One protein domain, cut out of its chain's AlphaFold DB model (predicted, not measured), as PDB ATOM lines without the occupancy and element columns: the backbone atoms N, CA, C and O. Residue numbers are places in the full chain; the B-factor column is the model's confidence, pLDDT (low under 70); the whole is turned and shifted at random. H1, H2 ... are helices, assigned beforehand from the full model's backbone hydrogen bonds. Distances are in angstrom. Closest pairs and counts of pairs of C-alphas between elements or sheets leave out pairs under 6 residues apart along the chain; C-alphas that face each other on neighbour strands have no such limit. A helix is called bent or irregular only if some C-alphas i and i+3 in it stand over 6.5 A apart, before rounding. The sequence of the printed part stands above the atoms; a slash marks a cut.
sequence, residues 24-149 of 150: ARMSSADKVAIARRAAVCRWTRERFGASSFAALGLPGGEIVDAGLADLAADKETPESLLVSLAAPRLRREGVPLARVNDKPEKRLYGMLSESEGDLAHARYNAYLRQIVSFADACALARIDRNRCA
ATOM      1  N   ALA A  24       2.439  56.295 -14.134       88.12
ATOM      2  CA  ALA A  24       3.761  55.904 -14.629       88.12
ATOM      3  C   ALA A  24       4.214  54.523 -14.118       88.12
ATOM      4  O   ALA A  24       4.915  53.817 -14.832       88.12
ATOM      5  N   ARG A  25       3.769  54.110 -12.922       89.94
ATOM      6  CA  ARG A  25       4.086  52.803 -12.315       89.94
ATOM      7  C   ARG A  25       3.131  51.681 -12.733       89.94
ATOM      8  O   ARG A  25       3.356  50.533 -12.370       89.94
ATOM      9  N   MET A  26       2.048  52.004 -13.437       91.56
ATOM     10  CA  MET A  26       0.992  51.049 -13.770       91.56
ATOM     11  C   MET A  26       1.239  50.361 -15.106       91.56
ATOM     12  O   MET A  26       1.666  51.003 -16.076       91.56
ATOM     13  N   SER A  27       0.863  49.082 -15.179       92.69
ATOM     14  CA  SER A  27       0.804  48.371 -16.451       92.69
ATOM     15  C   SER A  27      -0.241  49.007 -17.377       92.69
ATOM     16  O   SER A  27      -1.175  49.690 -16.940       92.69
ATOM     17  N   SER A  28      -0.101  48.787 -18.685       89.19
ATOM     18  CA  SER A  28      -1.100  49.240 -19.660       89.19
ATOM     19  C   SER A  28      -2.478  48.622 -19.398       89.19
ATOM     20  O   SER A  28      -3.483  49.317 -19.541       89.19
ATOM     21  N   ALA A  29      -2.529  47.363 -18.951       90.00
ATOM     22  CA  ALA A  29      -3.772  46.685 -18.589       90.00
ATOM     23  C   ALA A  29      -4.477  47.385 -17.416       90.00
ATOM     24  O   ALA A  29      -5.664  47.692 -17.503       90.00
ATOM     25  N   ASP A  30      -3.736  47.756 -16.368       90.94
ATOM     26  CA  ASP A  30      -4.329  48.435 -15.212       90.94
ATOM     27  C   ASP A  30      -4.851  49.834 -15.568       90.94
ATOM     28  O   ASP A  30      -5.899  50.262 -15.077       90.94
ATOM     29  N   LYS A  31      -4.152  50.560 -16.454       90.81
ATOM     30  CA  LYS A  31      -4.616  51.863 -16.968       90.81
ATOM     31  C   LYS A  31      -5.944  51.722 -17.708       90.81
ATOM     32  O   LYS A  31      -6.861  52.512 -17.476       90.81
ATOM     33  N   VAL A  32      -6.052  50.711 -18.571       92.25
ATOM     34  CA  VAL A  32      -7.281  50.398 -19.312       92.25
ATOM     35  C   VAL A  32      -8.411  50.029 -18.349       92.25
ATOM     36  O   VAL A  32      -9.513  50.563 -18.478       92.25
ATOM     37  N   ALA A  33      -8.136  49.201 -17.339       93.31
ATOM     38  CA  ALA A  33      -9.121  48.807 -16.338       93.31
ATOM     39  C   ALA A  33      -9.653  49.998 -15.528       93.31
ATOM     40  O   ALA A  33     -10.866  50.141 -15.346       93.31
ATOM     41  N   ILE A  34      -8.770  50.907 -15.099       93.50
ATOM     42  CA  ILE A  34      -9.175  52.151 -14.430       93.50
ATOM     43  C   ILE A  34     -10.035  53.014 -15.355       93.50
ATOM     44  O   ILE A  34     -11.078  53.507 -14.926       93.50
ATOM     45  N   ALA A  35      -9.631  53.192 -16.614       92.69
ATOM     46  CA  ALA A  35     -10.378  54.010 -17.567       92.69
ATOM     47  C   ALA A  35     -11.787  53.451 -17.828       92.69
ATOM     48  O   ALA A  35     -12.759  54.210 -17.821       92.69
ATOM     49  N   ARG A  36     -11.917  52.127 -17.988       94.88
ATOM     50  CA  ARG A  36     -13.202  51.429 -18.158       94.88
ATOM     51  C   ARG A  36     -14.103  51.592 -16.929       94.88
ATOM     52  O   ARG A  36     -15.249  52.010 -17.073       94.88
ATOM     53  N   ARG A  37     -13.575  51.371 -15.717       94.00
ATOM     54  CA  ARG A  37     -14.309  51.614 -14.457       94.00
ATOM     55  C   ARG A  37     -14.784  53.063 -14.347       94.00
ATOM     56  O   ARG A  37     -15.944  53.317 -14.039       94.00
ATOM     57  N   ALA A  38     -13.910  54.019 -14.656       93.56
ATOM     58  CA  ALA A  38     -14.255  55.436 -14.633       93.56
ATOM     59  C   ALA A  38     -15.332  55.799 -15.670       93.56
ATOM     60  O   ALA A  38     -16.139  56.692 -15.414       93.56
ATOM     61  N   ALA A  39     -15.367  55.133 -16.829       94.06
ATOM     62  CA  ALA A  39     -16.426  55.318 -17.819       94.06
ATOM     63  C   ALA A  39     -17.789  54.868 -17.278       94.06
ATOM     64  O   ALA A  39     -18.741  55.640 -17.358       94.06
ATOM     65  N   VAL A  40     -17.861  53.688 -16.651       93.81
ATOM     66  CA  VAL A  40     -19.082  53.194 -15.991       93.81
ATOM     67  C   VAL A  40     -19.530  54.152 -14.888       93.81
ATOM     68  O   VAL A  40     -20.662  54.617 -14.922       93.81
ATOM     69  N   CYS A  41     -18.646  54.528 -13.956       93.88
ATOM     70  CA  CYS A  41     -19.010  55.432 -12.859       93.88
ATOM     71  C   CYS A  41     -19.502  56.801 -13.352       93.88
ATOM     72  O   CYS A  41     -20.455  57.348 -12.796       93.88
ATOM     73  N   ARG A  42     -18.856  57.375 -14.378       94.25
ATOM     74  CA  ARG A  42     -19.303  58.644 -14.976       94.25
ATOM     75  C   ARG A  42     -20.670  58.492 -15.619       94.25
ATOM     76  O   ARG A  42     -21.554  59.284 -15.316       94.25
ATOM     77  N   TRP A  43     -20.855  57.445 -16.417       93.88
ATOM     78  CA  TRP A  43     -22.127  57.162 -17.062       93.88
ATOM     79  C   TRP A  43     -23.257  56.964 -16.039       93.88
ATOM     80  O   TRP A  43     -24.305  57.588 -16.170       93.88
ATOM     81  N   THR A  44     -23.038  56.188 -14.970       92.94
ATOM     82  CA  THR A  44     -24.046  55.971 -13.916       92.94
ATOM     83  C   THR A  44     -24.401  57.280 -13.212       92.94
ATOM     84  O   THR A  44     -25.579  57.562 -12.981       92.94
ATOM     85  N   ARG A  45     -23.402  58.126 -12.932       93.12
ATOM     86  CA  ARG A  45     -23.620  59.440 -12.318       93.12
ATOM     87  C   ARG A  45     -24.390  60.382 -13.232       93.12
ATOM     88  O   ARG A  45     -25.323  61.027 -12.773       93.12
ATOM     89  N   GLU A  46     -24.013  60.466 -14.498       91.00
ATOM     90  CA  GLU A  46     -24.681  61.327 -15.477       91.00
ATOM     91  C   GLU A  46     -26.120  60.864 -15.725       91.00
ATOM     92  O   GLU A  46     -27.040  61.679 -15.779       91.00
ATOM     93  N   ARG A  47     -26.340  59.548 -15.814       89.75
ATOM     94  CA  ARG A  47     -27.653  58.987 -16.135       89.75
ATOM     95  C   ARG A  47     -28.611  58.989 -14.947       89.75
ATOM     96  O   ARG A  47     -29.779  59.345 -15.112       89.75
ATOM     97  N   PHE A  48     -28.130  58.613 -13.764       89.50
ATOM     98  CA  PHE A  48     -28.974  58.354 -12.594       89.50
ATOM     99  C   PHE A  48     -28.692  59.263 -11.394       89.50
ATOM    100  O   PHE A  48     -29.445  59.232 -10.430       89.50
ATOM    101  N   GLY A  49     -27.636  60.080 -11.424       90.12
ATOM    102  CA  GLY A  49     -27.255  60.920 -10.283       90.12
ATOM    103  C   GLY A  49     -26.593  60.155  -9.132       90.12
ATOM    104  O   GLY A  49     -26.412  60.720  -8.059       90.12
ATOM    105  N   ALA A  50     -26.205  58.894  -9.341       91.25
ATOM    106  CA  ALA A  50     -25.607  58.035  -8.319       91.25
ATOM    107  C   ALA A  50     -24.200  57.561  -8.693       91.25
ATOM    108  O   ALA A  50     -23.804  57.553  -9.855       91.25
ATOM    109  N   SER A  51     -23.416  57.160  -7.692       91.44
ATOM    110  CA  SER A  51     -22.041  56.690  -7.895       91.44
ATOM    111  C   SER A  51     -21.937  55.270  -8.451       91.44
ATOM    112  O   SER A  51     -20.906  54.934  -9.033       91.44
ATOM    113  N   SER A  52     -22.960  54.439  -8.248       94.31
ATOM    114  CA  SER A  52     -23.006  53.035  -8.667       94.31
ATOM    115  C   SER A  52     -24.455  52.530  -8.675       94.31
ATOM    116  O   SER A  52     -25.356  53.252  -8.238       94.31
ATOM    117  N   PHE A  53     -24.702  51.314  -9.162       94.00
ATOM    118  CA  PHE A  53     -26.043  50.733  -9.125       94.00
ATOM    119  C   PHE A  53     -26.469  50.297  -7.720       94.00
ATOM    120  O   PHE A  53     -27.635  50.457  -7.363       94.00
ATOM    121  N   ALA A  54     -25.532  49.815  -6.902       93.88
ATOM    122  CA  ALA A  54     -25.777  49.550  -5.487       93.88
ATOM    123  C   ALA A  54     -26.209  50.824  -4.739       93.88
ATOM    124  O   ALA A  54     -27.146  50.792  -3.949       93.88
ATOM    125  N   ALA A  55     -25.594  51.975  -5.046       93.31
ATOM    126  CA  ALA A  55     -25.978  53.259  -4.453       93.31
ATOM    127  C   ALA A  55     -27.387  53.734  -4.865       93.31
ATOM    128  O   ALA A  55     -27.985  54.539  -4.159       93.31
ATOM    129  N   LEU A  56     -27.919  53.240  -5.988       91.69
ATOM    130  CA  LEU A  56     -29.313  53.466  -6.392       91.69
ATOM    131  C   LEU A  56     -30.301  52.547  -5.665       91.69
ATOM    132  O   LEU A  56     -31.503  52.769  -5.765       91.69
ATOM    133  N   GLY A  57     -29.817  51.510  -4.973       92.69
ATOM    134  CA  GLY A  57     -30.663  50.502  -4.337       92.69
ATOM    135  C   GLY A  57     -31.356  49.564  -5.329       92.69
ATOM    136  O   GLY A  57     -32.405  49.012  -5.007       92.69
ATOM    137  N   LEU A  58     -30.810  49.391  -6.542       92.00
ATOM    138  CA  LEU A  58     -31.374  48.440  -7.503       92.00
ATOM    139  C   LEU A  58     -31.112  46.995  -7.039       92.00
ATOM    140  O   LEU A  58     -30.002  46.701  -6.588       92.00
ATOM    141  N   PRO A  59     -32.081  46.071  -7.186       93.38
ATOM    142  CA  PRO A  59     -31.884  44.673  -6.820       93.38
ATOM    143  C   PRO A  59     -30.734  44.071  -7.632       93.38
ATOM    144  O   PRO A  59     -30.759  44.115  -8.859       93.38
ATOM    145  N   GLY A  60     -29.718  43.519  -6.961       93.12
ATOM    146  CA  GLY A  60     -28.527  42.981  -7.625       93.12
ATOM    147  C   GLY A  60     -27.542  44.029  -8.141       93.12
ATOM    148  O   GLY A  60     -26.625  43.674  -8.884       93.12
ATOM    149  N   GLY A  61     -27.697  45.298  -7.755       94.50
ATOM    150  CA  GLY A  61     -26.784  46.373  -8.139       94.50
ATOM    151  C   GLY A  61     -25.346  46.115  -7.691       94.50
ATOM    152  O   GLY A  61     -24.420  46.365  -8.453       94.50
ATOM    153  N   GLU A  62     -25.152  45.538  -6.506       95.50
ATOM    154  CA  GLU A  62     -23.843  45.152  -5.971       95.50
ATOM    155  C   GLU A  62     -23.133  44.101  -6.833       95.50
ATOM    156  O   GLU A  62     -21.941  44.233  -7.113       95.50
ATOM    157  N   ILE A  63     -23.874  43.103  -7.321       95.94
ATOM    158  CA  ILE A  63     -23.342  42.051  -8.194       95.94
ATOM    159  C   ILE A  63     -22.959  42.629  -9.555       95.94
ATOM    160  O   ILE A  63     -21.914  42.295 -10.111       95.94
ATOM    161  N   VAL A  64     -23.785  43.525 -10.093       95.88
ATOM    162  CA  VAL A  64     -23.507  44.172 -11.379       95.88
ATOM    163  C   VAL A  64     -22.323  45.125 -11.277       95.88
ATOM    164  O   VAL A  64     -21.457  45.103 -12.149       95.88
ATOM    165  N   ASP A  65     -22.239  45.923 -10.211       96.38
ATOM    166  CA  ASP A  65     -21.103  46.811  -9.955       96.38
ATOM    167  C   ASP A  65     -19.790  46.007  -9.851       96.38
ATOM    168  O   ASP A  65     -18.782  46.390 -10.457       96.38
ATOM    169  N   ALA A  66     -19.806  44.867  -9.147       96.88
ATOM    170  CA  ALA A  66     -18.670  43.951  -9.058       96.88
ATOM    171  C   ALA A  66     -18.304  43.349 -10.427       96.88
ATOM    172  O   ALA A  66     -17.155  43.446 -10.861       96.88
ATOM    173  N   GLY A  67     -19.282  42.827 -11.168       96.75
ATOM    174  CA  GLY A  67     -19.043  42.222 -12.480       96.75
ATOM    175  C   GLY A  67     -18.533  43.216 -13.526       96.75
ATOM    176  O   GLY A  67     -17.671  42.876 -14.334       96.75
ATOM    177  N   LEU A  68     -18.992  44.471 -13.495       96.56
ATOM    178  CA  LEU A  68     -18.466  45.545 -14.348       96.56
ATOM    179  C   LEU A  68     -17.017  45.891 -13.999       96.56
ATOM    180  O   LEU A  68     -16.209  46.159 -14.890       96.56
ATOM    181  N   ALA A  69     -16.682  45.881 -12.709       96.12
ATOM    182  CA  ALA A  69     -15.317  46.060 -12.243       96.12
ATOM    183  C   ALA A  69     -14.392  44.918 -12.693       96.12
ATOM    184  O   ALA A  69     -13.265  45.198 -13.107       96.12
ATOM    185  N   ASP A  70     -14.865  43.676 -12.646       97.00
ATOM    186  CA  ASP A  70     -14.101  42.507 -13.077       97.00
ATOM    187  C   ASP A  70     -13.920  42.472 -14.596       97.00
ATOM    188  O   ASP A  70     -12.792  42.327 -15.068       97.00
ATOM    189  N   LEU A  71     -14.974  42.752 -15.374       96.25
ATOM    190  CA  LEU A  71     -14.872  42.906 -16.832       96.25
ATOM    191  C   LEU A  71     -13.933  44.046 -17.231       96.25
ATOM    192  O   LEU A  71     -13.198  43.945 -18.211       96.25
ATOM    193  N   ALA A  72     -13.927  45.151 -16.482       95.62
ATOM    194  CA  ALA A  72     -12.992  46.235 -16.745       95.62
ATOM    195  C   ALA A  72     -11.534  45.776 -16.593       95.62
ATOM    196  O   ALA A  72     -10.691  46.209 -17.380       95.62
ATOM    197  N   ALA A  73     -11.268  44.896 -15.626       94.44
ATOM    198  CA  ALA A  73      -9.966  44.300 -15.352       94.44
ATOM    199  C   ALA A  73      -9.668  43.027 -16.170       94.44
ATOM    200  O   ALA A  73      -8.664  42.376 -15.890       94.44
ATOM    201  N   ASP A  74     -10.518  42.676 -17.145       94.44
ATOM    202  CA  ASP A  74     -10.435  41.434 -17.929       94.44
ATOM    203  C   ASP A  74     -10.326  40.173 -17.036       94.44
ATOM    204  O   ASP A  74      -9.626  39.212 -17.355       94.44
ATOM    205  N   LYS A  75     -11.017  40.185 -15.886       95.25
ATOM    206  CA  LYS A  75     -11.101  39.058 -14.951       95.25
ATOM    207  C   LYS A  75     -12.355  38.238 -15.209       95.25
ATOM    208  O   LYS A  75     -13.449  38.786 -15.324       95.25
ATOM    209  N   GLU A  76     -12.188  36.921 -15.224       95.88
ATOM    210  CA  GLU A  76     -13.290  35.973 -15.343       95.88
ATOM    211  C   GLU A  76     -13.735  35.513 -13.949       95.88
ATOM    212  O   GLU A  76     -13.126  34.645 -13.330       95.88
ATOM    213  N   THR A  77     -14.788  36.148 -13.448       96.19
ATOM    214  CA  THR A  77     -15.474  35.851 -12.179       96.19
ATOM    215  C   THR A  77     -16.952  35.521 -12.425       96.19
ATOM    216  O   THR A  77     -17.484  35.921 -13.473       96.19
ATOM    217  N   PRO A  78     -17.655  34.856 -11.487       95.38
ATOM    218  CA  PRO A  78     -19.096  34.622 -11.597       95.38
ATOM    219  C   PRO A  78     -19.895  35.897 -11.910       95.38
ATOM    220  O   PRO A  78     -20.758  35.896 -12.788       95.38
ATOM    221  N   GLU A  79     -19.551  37.013 -11.271       96.38
ATOM    222  CA  GLU A  79     -20.177  38.319 -11.462       96.38
ATOM    223  C   GLU A  79     -19.903  38.879 -12.866       96.38
ATOM    224  O   GLU A  79     -20.820  39.343 -13.547       96.38
ATOM    225  N   SER A  80     -18.660  38.789 -13.355       97.12
ATOM    226  CA  SER A  80     -18.299  39.224 -14.715       97.12
ATOM    227  C   SER A  80     -19.020  38.409 -15.803       97.12
ATOM    228  O   SER A  80     -19.407  38.936 -16.854       97.12
ATOM    229  N   LEU A  81     -19.229  37.112 -15.550       96.88
ATOM    230  CA  LEU A  81     -19.941  36.195 -16.434       96.88
ATOM    231  C   LEU A  81     -21.437  36.511 -16.428       96.88
ATOM    232  O   LEU A  81     -22.058  36.550 -17.490       96.88
ATOM    233  N   LEU A  82     -21.999  36.843 -15.266       96.19
ATOM    234  CA  LEU A  82     -23.387  37.278 -15.145       96.19
ATOM    235  C   LEU A  82     -23.646  38.606 -15.874       96.19
ATOM    236  O   LEU A  82     -24.619  38.730 -16.619       96.19
ATOM    237  N   VAL A  83     -22.743  39.582 -15.744       96.25
ATOM    238  CA  VAL A  83     -22.817  40.836 -16.515       96.25
ATOM    239  C   VAL A  83     -22.669  40.569 -18.017       96.25
ATOM    240  O   VAL A  83     -23.363  41.191 -18.824       96.25
ATOM    241  N   SER A  84     -21.830  39.607 -18.409       96.69
ATOM    242  CA  SER A  84     -21.697  39.180 -19.810       96.69
ATOM    243  C   SER A  84     -22.982  38.539 -20.351       96.69
ATOM    244  O   SER A  84     -23.355  38.818 -21.489       96.69
ATOM    245  N   LEU A  85     -23.698  37.748 -19.542       94.75
ATOM    246  CA  LEU A  85     -25.017  37.197 -19.888       94.75
ATOM    247  C   LEU A  85     -26.056  38.301 -20.115       94.75
ATOM    248  O   LEU A  85     -26.800  38.270 -21.093       94.75
ATOM    249  N   ALA A  86     -26.080  39.311 -19.245       93.69
ATOM    250  CA  ALA A  86     -27.010  40.434 -19.359       93.69
ATOM    251  C   ALA A  86     -26.570  41.519 -20.353       93.69
ATOM    252  O   ALA A  86     -27.311  42.485 -20.573       93.69
ATOM    253  N   ALA A  87     -25.408  41.368 -20.990       94.44
ATOM    254  CA  ALA A  87     -24.827  42.383 -21.857       94.44
ATOM    255  C   ALA A  87     -25.774  42.918 -22.947       94.44
ATOM    256  O   ALA A  87     -25.786  44.136 -23.139       94.44
ATOM    257  N   PRO A  88     -26.604  42.100 -23.635       93.19
ATOM    258  CA  PRO A  88     -27.558  42.624 -24.613       93.19
ATOM    259  C   PRO A  88     -28.540  43.638 -24.006       93.19
ATOM    260  O   PRO A  88     -28.787  44.689 -24.596       93.19
ATOM    261  N   ARG A  89     -29.055  43.361 -22.801       91.88
ATOM    262  CA  ARG A  89     -29.996  44.247 -22.097       91.88
ATOM    263  C   ARG A  89     -29.285  45.492 -21.573       91.88
ATOM    264  O   ARG A  89     -29.758  46.597 -21.801       91.88
ATOM    265  N   LEU A  90     -28.115  45.336 -20.955       91.81
ATOM    266  CA  LEU A  90     -27.335  46.459 -20.418       91.81
ATOM    267  C   LEU A  90     -26.868  47.427 -21.514       91.81
ATOM    268  O   LEU A  90     -26.948  48.642 -21.342       91.81
ATOM    269  N   ARG A  91     -26.446  46.903 -22.675       92.94
ATOM    270  CA  ARG A  91     -26.099  47.726 -23.845       92.94
ATOM    271  C   ARG A  91     -27.292  48.518 -24.357       92.94
ATOM    272  O   ARG A  91     -27.124  49.680 -24.709       92.94
ATOM    273  N   ARG A  92     -28.488  47.922 -24.361       90.69
ATOM    274  CA  ARG A  92     -29.723  48.612 -24.761       90.69
ATOM    275  C   ARG A  92     -30.034  49.804 -23.857       90.69
ATOM    276  O   ARG A  92     -30.504  50.825 -24.344       90.69
ATOM    277  N   GLU A  93     -29.739  49.696 -22.563       88.00
ATOM    278  CA  GLU A  93     -29.911  50.812 -21.626       88.00
ATOM    279  C   GLU A  93     -28.756  51.837 -21.685       88.00
ATOM    280  O   GLU A  93     -28.861  52.911 -21.093       88.00
ATOM    281  N   GLY A  94     -27.689  51.547 -22.444       90.31
ATOM    282  CA  GLY A  94     -26.562  52.444 -22.712       90.31
ATOM    283  C   GLY A  94     -25.337  52.243 -21.816       90.31
ATOM    284  O   GLY A  94     -24.427  53.069 -21.861       90.31
ATOM    285  N   VAL A  95     -25.290  51.176 -21.011       91.44
ATOM    286  CA  VAL A  95     -24.171  50.910 -20.092       91.44
ATOM    287  C   VAL A  95     -22.872  50.692 -20.891       91.44
ATOM    288  O   VAL A  95     -22.851  49.838 -21.787       91.44
ATOM    289  N   PRO A  96     -21.764  51.393 -20.574       92.88
ATOM    290  CA  PRO A  96     -20.489  51.199 -21.254       92.88
ATOM    291  C   PRO A  96     -19.821  49.905 -20.774       92.88
ATOM    292  O   PRO A  96     -19.100  49.883 -19.779       92.88
ATOM    293  N   LEU A  97     -20.070  48.808 -21.489       94.00
ATOM    294  CA  LEU A  97     -19.472  47.507 -21.189       94.00
ATOM    295  C   LEU A  97     -18.089  47.357 -21.828       94.00
ATOM    296  O   LEU A  97     -17.883  47.720 -22.988       94.00
ATOM    297  N   ALA A  98     -17.166  46.745 -21.085       93.31
ATOM    298  CA  ALA A  98     -15.915  46.226 -21.630       93.31
ATOM    299  C   ALA A  98     -16.167  44.991 -22.525       93.31
ATOM    300  O   ALA A  98     -17.312  44.655 -22.856       93.31
ATOM    301  N   ARG A  99     -15.092  44.307 -22.941       93.19
ATOM    302  CA  ARG A  99     -15.222  43.038 -23.666       93.19
ATOM    303  C   ARG A  99     -15.949  42.038 -22.765       93.19
ATOM    304  O   ARG A  99     -15.573  41.856 -21.617       93.19
ATOM    305  N   VAL A 100     -17.001  41.427 -23.298       94.50
ATOM    306  CA  VAL A 100     -17.763  40.391 -22.592       94.50
ATOM    307  C   VAL A 100     -17.054  39.049 -22.725       94.50
ATOM    308  O   VAL A 100     -16.370  38.809 -23.723       94.50
ATOM    309  N   ASN A 101     -17.235  38.185 -21.733       94.75
ATOM    310  CA  ASN A 101     -16.669  36.843 -21.747       94.75
ATOM    311  C   ASN A 101     -17.356  35.960 -22.797       94.75
ATOM    312  O   ASN A 101     -18.566  36.054 -23.016       94.75
ATOM    313  N   ASP A 102     -16.587  35.069 -23.420       93.12
ATOM    314  CA  ASP A 102     -17.095  34.133 -24.422       93.12
ATOM    315  C   ASP A 102     -17.810  32.949 -23.755       93.12
ATOM    316  O   ASP A 102     -17.271  32.319 -22.842       93.12
ATOM    317  N   LYS A 103     -19.004  32.595 -24.256       93.94
ATOM    318  CA  LYS A 103     -19.862  31.514 -23.717       93.94
ATOM    319  C   LYS A 103     -20.092  31.644 -22.195       93.94
ATOM    320  O   LYS A 103     -19.839  30.686 -21.456       93.94
ATOM    321  N   PRO A 104     -20.581  32.805 -21.716       94.44
ATOM    322  CA  PRO A 104     -20.600  33.111 -20.291       94.44
ATOM    323  C   PRO A 104     -21.507  32.168 -19.492       94.44
ATOM    324  O   PRO A 104     -21.187  31.846 -18.357       94.44
ATOM    325  N   GLU A 105     -22.575  31.651 -20.110       94.25
ATOM    326  CA  GLU A 105     -23.485  30.676 -19.500       94.25
ATOM    327  C   GLU A 105     -22.769  29.392 -19.071       94.25
ATOM    328  O   GLU A 105     -22.781  29.014 -17.901       94.25
ATOM    329  N   LYS A 106     -22.088  28.750 -20.028       95.69
ATOM    330  CA  LYS A 106     -21.386  27.485 -19.803       95.69
ATOM    331  C   LYS A 106     -20.257  27.651 -18.787       95.69
ATOM    332  O   LYS A 106     -20.053  26.766 -17.962       95.69
ATOM    333  N   ARG A 107     -19.527  28.767 -18.856       95.81
ATOM    334  CA  ARG A 107     -18.436  29.073 -17.921       95.81
ATOM    335  C   ARG A 107     -18.950  29.319 -16.507       95.81
ATOM    336  O   ARG A 107     -18.396  28.755 -15.574       95.81
ATOM    337  N   LEU A 108     -20.030  30.091 -16.359       95.50
ATOM    338  CA  LEU A 108     -20.636  30.358 -15.056       95.50
ATOM    339  C   LEU A 108     -21.121  29.064 -14.411       95.50
ATOM    340  O   LEU A 108     -20.806  28.804 -13.256       95.50
ATOM    341  N   TYR A 109     -21.846  28.238 -15.168       94.88
ATOM    342  CA  TYR A 109     -22.302  26.951 -14.660       94.88
ATOM    343  C   TYR A 109     -21.123  26.051 -14.273       94.88
ATOM    344  O   TYR A 109     -21.135  25.499 -13.183       94.88
ATOM    345  N   GLY A 110     -20.074  25.974 -15.103       95.31
ATOM    346  CA  GLY A 110     -18.858  25.218 -14.790       95.31
ATOM    347  C   GLY A 110     -18.194  25.656 -13.481       95.31
ATOM    348  O   GLY A 110     -17.968  24.818 -12.615       95.31
ATOM    349  N   MET A 111     -17.976  26.964 -13.294       94.81
ATOM    350  CA  MET A 111     -17.403  27.508 -12.055       94.81
ATOM    351  C   MET A 111     -18.259  27.174 -10.829       94.81
ATOM    352  O   MET A 111     -17.729  26.760  -9.802       94.81
ATOM    353  N   LEU A 112     -19.583  27.322 -10.939       94.44
ATOM    354  CA  LEU A 112     -20.500  27.009  -9.843       94.44
ATOM    355  C   LEU A 112     -20.550  25.509  -9.541       94.44
ATOM    356  O   LEU A 112     -20.627  25.131  -8.378       94.44
ATOM    357  N   SER A 113     -20.496  24.653 -10.564       94.56
ATOM    358  CA  SER A 113     -20.430  23.198 -10.395       94.56
ATOM    359  C   SER A 113     -19.154  22.764  -9.684       94.56
ATOM    360  O   SER A 113     -19.214  21.885  -8.829       94.56
ATOM    361  N   GLU A 114     -18.022  23.396  -9.991       94.19
ATOM    362  CA  GLU A 114     -16.748  23.127  -9.321       94.19
ATOM    363  C   GLU A 114     -16.741  23.602  -7.860       94.19
ATOM    364  O   GLU A 114     -16.192  22.915  -7.002       94.19
ATOM    365  N   SER A 115     -17.359  24.750  -7.555       91.38
ATOM    366  CA  SER A 115     -17.318  25.335  -6.208       91.38
ATOM    367  C   SER A 115     -18.441  24.877  -5.271       91.38
ATOM    368  O   SER A 115     -18.225  24.789  -4.065       91.38
ATOM    369  N   GLU A 116     -19.650  24.640  -5.791       87.44
ATOM    370  CA  GLU A 116     -20.869  24.407  -4.996       87.44
ATOM    371  C   GLU A 116     -21.525  23.034  -5.244       87.44
ATOM    372  O   GLU A 116     -22.511  22.704  -4.581       87.44
ATOM    373  N   GLY A 117     -20.993  22.217  -6.165       89.56
ATOM    374  CA  GLY A 117     -21.465  20.850  -6.416       89.56
ATOM    375  C   GLY A 117     -22.974  20.782  -6.679       89.56
ATOM    376  O   GLY A 117     -23.484  21.420  -7.601       89.56
ATOM    377  N   ASP A 118     -23.702  20.045  -5.835       89.12
ATOM    378  CA  ASP A 118     -25.154  19.840  -5.953       89.12
ATOM    379  C   ASP A 118     -25.975  21.141  -5.856       89.12
ATOM    380  O   ASP A 118     -27.094  21.218  -6.372       89.12
ATOM    381  N   LEU A 119     -25.429  22.200  -5.244       92.31
ATOM    382  CA  LEU A 119     -26.099  23.502  -5.130       92.31
ATOM    383  C   LEU A 119     -25.901  24.400  -6.358       92.31
ATOM    384  O   LEU A 119     -26.608  25.405  -6.496       92.31
ATOM    385  N   ALA A 120     -25.016  24.029  -7.287       92.44
ATOM    386  CA  ALA A 120     -24.659  24.850  -8.441       92.44
ATOM    387  C   ALA A 120     -25.875  25.278  -9.268       92.44
ATOM    388  O   ALA A 120     -25.990  26.435  -9.672       92.44
ATOM    389  N   HIS A 121     -26.827  24.366  -9.482       92.69
ATOM    390  CA  HIS A 121     -28.039  24.670 -10.238       92.69
ATOM    391  C   HIS A 121     -28.936  25.689  -9.513       92.69
ATOM    392  O   HIS A 121     -29.451  26.624 -10.131       92.69
ATOM    393  N   ALA A 122     -29.094  25.555  -8.192       94.50
ATOM    394  CA  ALA A 122     -29.876  26.493  -7.392       94.50
ATOM    395  C   ALA A 122     -29.239  27.891  -7.386       94.50
ATOM    396  O   ALA A 122     -29.941  28.889  -7.581       94.50
ATOM    397  N   ARG A 123     -27.910  27.958  -7.237       93.50
ATOM    398  CA  ARG A 123     -27.133  29.203  -7.273       93.50
ATOM    399  C   ARG A 123     -27.198  29.881  -8.634       93.50
ATOM    400  O   ARG A 123     -27.489  31.073  -8.713       93.50
ATOM    401  N   TYR A 124     -27.020  29.109  -9.702       94.31
ATOM    402  CA  TYR A 124     -27.149  29.577 -11.077       94.31
ATOM    403  C   TYR A 124     -28.523  30.217 -11.323       94.31
ATOM    404  O   TYR A 124     -28.615  31.365 -11.762       94.31
ATOM    405  N   ASN A 125     -29.603  29.529 -10.941       94.81
ATOM    406  CA  ASN A 125     -30.964  30.050 -11.081       94.81
ATOM    407  C   ASN A 125     -31.230  31.278 -10.199       94.81
ATOM    408  O   ASN A 125     -32.065  32.118 -10.547       94.81
ATOM    409  N   ALA A 126     -30.580  31.387  -9.038       94.38
ATOM    410  CA  ALA A 126     -30.663  32.581  -8.200       94.38
ATOM    411  C   ALA A 126     -30.005  33.782  -8.895       94.38
ATOM    412  O   ALA A 126     -30.641  34.828  -9.021       94.38
ATOM    413  N   TYR A 127     -28.798  33.609  -9.443       94.12
ATOM    414  CA  TYR A 127     -28.113  34.663 -10.194       94.12
ATOM    415  C   TYR A 127     -28.865  35.085 -11.454       94.12
ATOM    416  O   TYR A 127     -28.997  36.285 -11.701       94.12
ATOM    417  N   LEU A 128     -29.433  34.143 -12.213       92.38
ATOM    418  CA  LEU A 128     -30.265  34.484 -13.368       92.38
ATOM    419  C   LEU A 128     -31.478  35.338 -12.978       92.38
ATOM    420  O   LEU A 128     -31.771  36.343 -13.623       92.38
ATOM    421  N   ARG A 129     -32.181  34.976 -11.901       94.31
ATOM    422  CA  ARG A 129     -33.322  35.768 -11.421       94.31
ATOM    423  C   ARG A 129     -32.889  37.153 -10.950       94.31
ATOM    424  O   ARG A 129     -33.553  38.138 -11.268       94.31
ATOM    425  N   GLN A 130     -31.767  37.234 -10.243       94.12
ATOM    426  CA  GLN A 130     -31.227  38.497  -9.750       94.12
ATOM    427  C   GLN A 130     -30.823  39.432 -10.896       94.12
ATOM    428  O   GLN A 130     -31.186  40.605 -10.866       94.12
ATOM    429  N   ILE A 131     -30.162  38.928 -11.947       93.50
ATOM    430  CA  ILE A 131     -29.754  39.770 -13.082       93.50
ATOM    431  C   ILE A 131     -30.934  40.197 -13.965       93.50
ATOM    432  O   ILE A 131     -30.932  41.300 -14.512       93.50
ATOM    433  N   VAL A 132     -31.965  39.354 -14.094       91.25
ATOM    434  CA  VAL A 132     -33.210  39.725 -14.783       91.25
ATOM    435  C   VAL A 132     -33.920  40.842 -14.021       91.25
ATOM    436  O   VAL A 132     -34.225  41.869 -14.625       91.25
ATOM    437  N   SER A 133     -34.086  40.679 -12.703       92.94
ATOM    438  CA  SER A 133     -34.674  41.691 -11.817       92.94
ATOM    439  C   SER A 133     -33.908  43.016 -11.881       92.94
ATOM    440  O   SER A 133     -34.505  44.079 -12.054       92.94
ATOM    441  N   PHE A 134     -32.574  42.952 -11.855       94.94
ATOM    442  CA  PHE A 134     -31.722  44.119 -12.050       94.94
ATOM    443  C   PHE A 134     -32.008  44.831 -13.378       94.94
ATOM    444  O   PHE A 134     -32.185  46.049 -13.410       94.94
ATOM    445  N   ALA A 135     -32.028  44.089 -14.490       91.38
ATOM    446  CA  ALA A 135     -32.199  44.672 -15.817       91.38
ATOM    447  C   ALA A 135     -33.570  45.351 -15.973       91.38
ATOM    448  O   ALA A 135     -33.657  46.404 -16.610       91.38
ATOM    449  N   ASP A 136     -34.617  44.783 -15.370       91.56
ATOM    450  CA  ASP A 136     -35.948  45.394 -15.309       91.56
ATOM    451  C   ASP A 136     -35.934  46.679 -14.468       91.56
ATOM    452  O   ASP A 136     -36.379  47.731 -14.934       91.56
ATOM    453  N   ALA A 137     -35.344  46.636 -13.270       92.81
ATOM    454  CA  ALA A 137     -35.241  47.796 -12.387       92.81
ATOM    455  C   ALA A 137     -34.411  48.938 -13.006       92.81
ATOM    456  O   ALA A 137     -34.782  50.106 -12.902       92.81
ATOM    457  N   CYS A 138     -33.324  48.616 -13.709       90.38
ATOM    458  CA  CYS A 138     -32.491  49.585 -14.420       90.38
ATOM    459  C   CYS A 138     -33.263  50.274 -15.558       90.38
ATOM    460  O   CYS A 138     -33.199  51.499 -15.709       90.38
ATOM    461  N   ALA A 139     -34.047  49.509 -16.327       89.94
ATOM    462  CA  ALA A 139     -34.897  50.062 -17.377       89.94
ATOM    463  C   ALA A 139     -35.979  50.996 -16.802       89.94
ATOM    464  O   ALA A 139     -36.195  52.084 -17.343       89.94
ATOM    465  N   LEU A 140     -36.615  50.615 -15.689       90.44
ATOM    466  CA  LEU A 140     -37.607  51.445 -14.996       90.44
ATOM    467  C   LEU A 140     -36.992  52.737 -14.448       90.44
ATOM    468  O   LEU A 140     -37.472  53.821 -14.773       90.44
ATOM    469  N   ALA A 141     -35.870  52.647 -13.728       87.94
ATOM    470  CA  ALA A 141     -35.165  53.812 -13.194       87.94
ATOM    471  C   ALA A 141     -34.774  54.811 -14.298       87.94
ATOM    472  O   ALA A 141     -34.819  56.030 -14.107       87.94
ATOM    473  N   ARG A 142     -34.427  54.308 -15.491       84.88
ATOM    474  CA  ARG A 142     -34.142  55.143 -16.662       84.88
ATOM    475  C   ARG A 142     -35.390  55.863 -17.180       84.88
ATOM    476  O   ARG A 142     -35.299  57.030 -17.564       84.88
ATOM    477  N   ILE A 143     -36.526  55.169 -17.243       84.06
ATOM    478  CA  ILE A 143     -37.806  55.736 -17.691       84.06
ATOM    479  C   ILE A 143     -38.273  56.822 -16.719       84.06
ATOM    480  O   ILE A 143     -38.605  57.918 -17.166       84.06
ATOM    481  N   ASP A 144     -38.227  56.563 -15.413       82.50
ATOM    482  CA  ASP A 144     -38.670  57.518 -14.393       82.50
ATOM    483  C   ASP A 144     -37.827  58.796 -14.401       82.50
ATOM    484  O   ASP A 144     -38.368  59.902 -14.382       82.50
ATOM    485  N   ARG A 145     -36.500  58.679 -14.551       77.06
ATOM    486  CA  ARG A 145     -35.624  59.853 -14.706       77.06
ATOM    487  C   ARG A 145     -35.952  60.681 -15.943       77.06
ATOM    488  O   ARG A 145     -35.879  61.903 -15.876       77.06
ATOM    489  N   ASN A 146     -36.306  60.039 -17.055       77.38
ATOM    490  CA  ASN A 146     -36.707  60.751 -18.266       77.38
ATOM    491  C   ASN A 146     -38.058  61.470 -18.085       77.38
ATOM    492  O   ASN A 146     -38.225  62.547 -18.643       77.38
ATOM    493  N   ARG A 147     -38.994  60.907 -17.304       74.50
ATOM    494  CA  ARG A 147     -40.297  61.529 -17.002       74.50
ATOM    495  C   ARG A 147     -40.181  62.740 -16.077       74.50
ATOM    496  O   ARG A 147     -40.917  63.694 -16.255       74.50
ATOM    497  N   CYS A 148     -39.260  62.718 -15.113       63.69
ATOM    498  CA  CYS A 148     -39.028  63.862 -14.220       63.69
ATOM    499  C   CYS A 148     -38.239  65.013 -14.876       63.69
ATOM    500  O   CYS A 148     -38.088  66.065 -14.261       63.69
ATOM    501  N   ALA A 149     -37.669  64.800 -16.066       60.44
ATOM    502  CA  ALA A 149     -36.879  65.796 -16.793       60.44
ATOM    503  C   ALA A 149     -37.690  66.585 -17.843       60.44
ATOM    504  O   ALA A 149     -37.133  67.484 -18.473       60.44
TER     505      ALA A 149
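AT A GLANCE: This is residues 24 to 149 of the 150 residues of an uncharacterized protein of Gemmatimonadetes bacterium (UniProt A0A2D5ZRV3). A long arm, H4b, edges a flat body. H1 meets its end as a V, H2 and H3 sit between, and H4a folds back. The printed part, 126 residues, is all helix, with H1 to H4, and compact, radius of gyration of the C-alphas 15.1 A, spans 48 by 41 by 21 A.

HOW THE PARTS SIT: H4, one helix by its hydrogen bonds, is bent, 9.6 A between C-alphas 115 and 118, into arms H4a, residues 104 to 115, and H4b, 118 to 147. H3, residues 78 to 93, touches H4b, closest C-alphas 93 and 139, 6.6 A. H2, residues 61 to 72, touches H3, closest C-alphas 67 and 80, 3.8 A. H1, residues 28 to 48, forms a hairpin with H2, closest C-alphas 33 and 72, 4.7 A. H1, H2 and H4a have every O i to N i+4 pair within hydrogen-bond range.

IN THESE COORDINATES: H1 begins at C-alpha 28 (-1.100, 49.240, -19.660); H4b, 45.7 A, ends at C-alpha 147 (-40.297, 61.529, -17.002).

THE WHOLE: H1 to H2 is a long link; pLDDT is under 70 at residues 148 to 149.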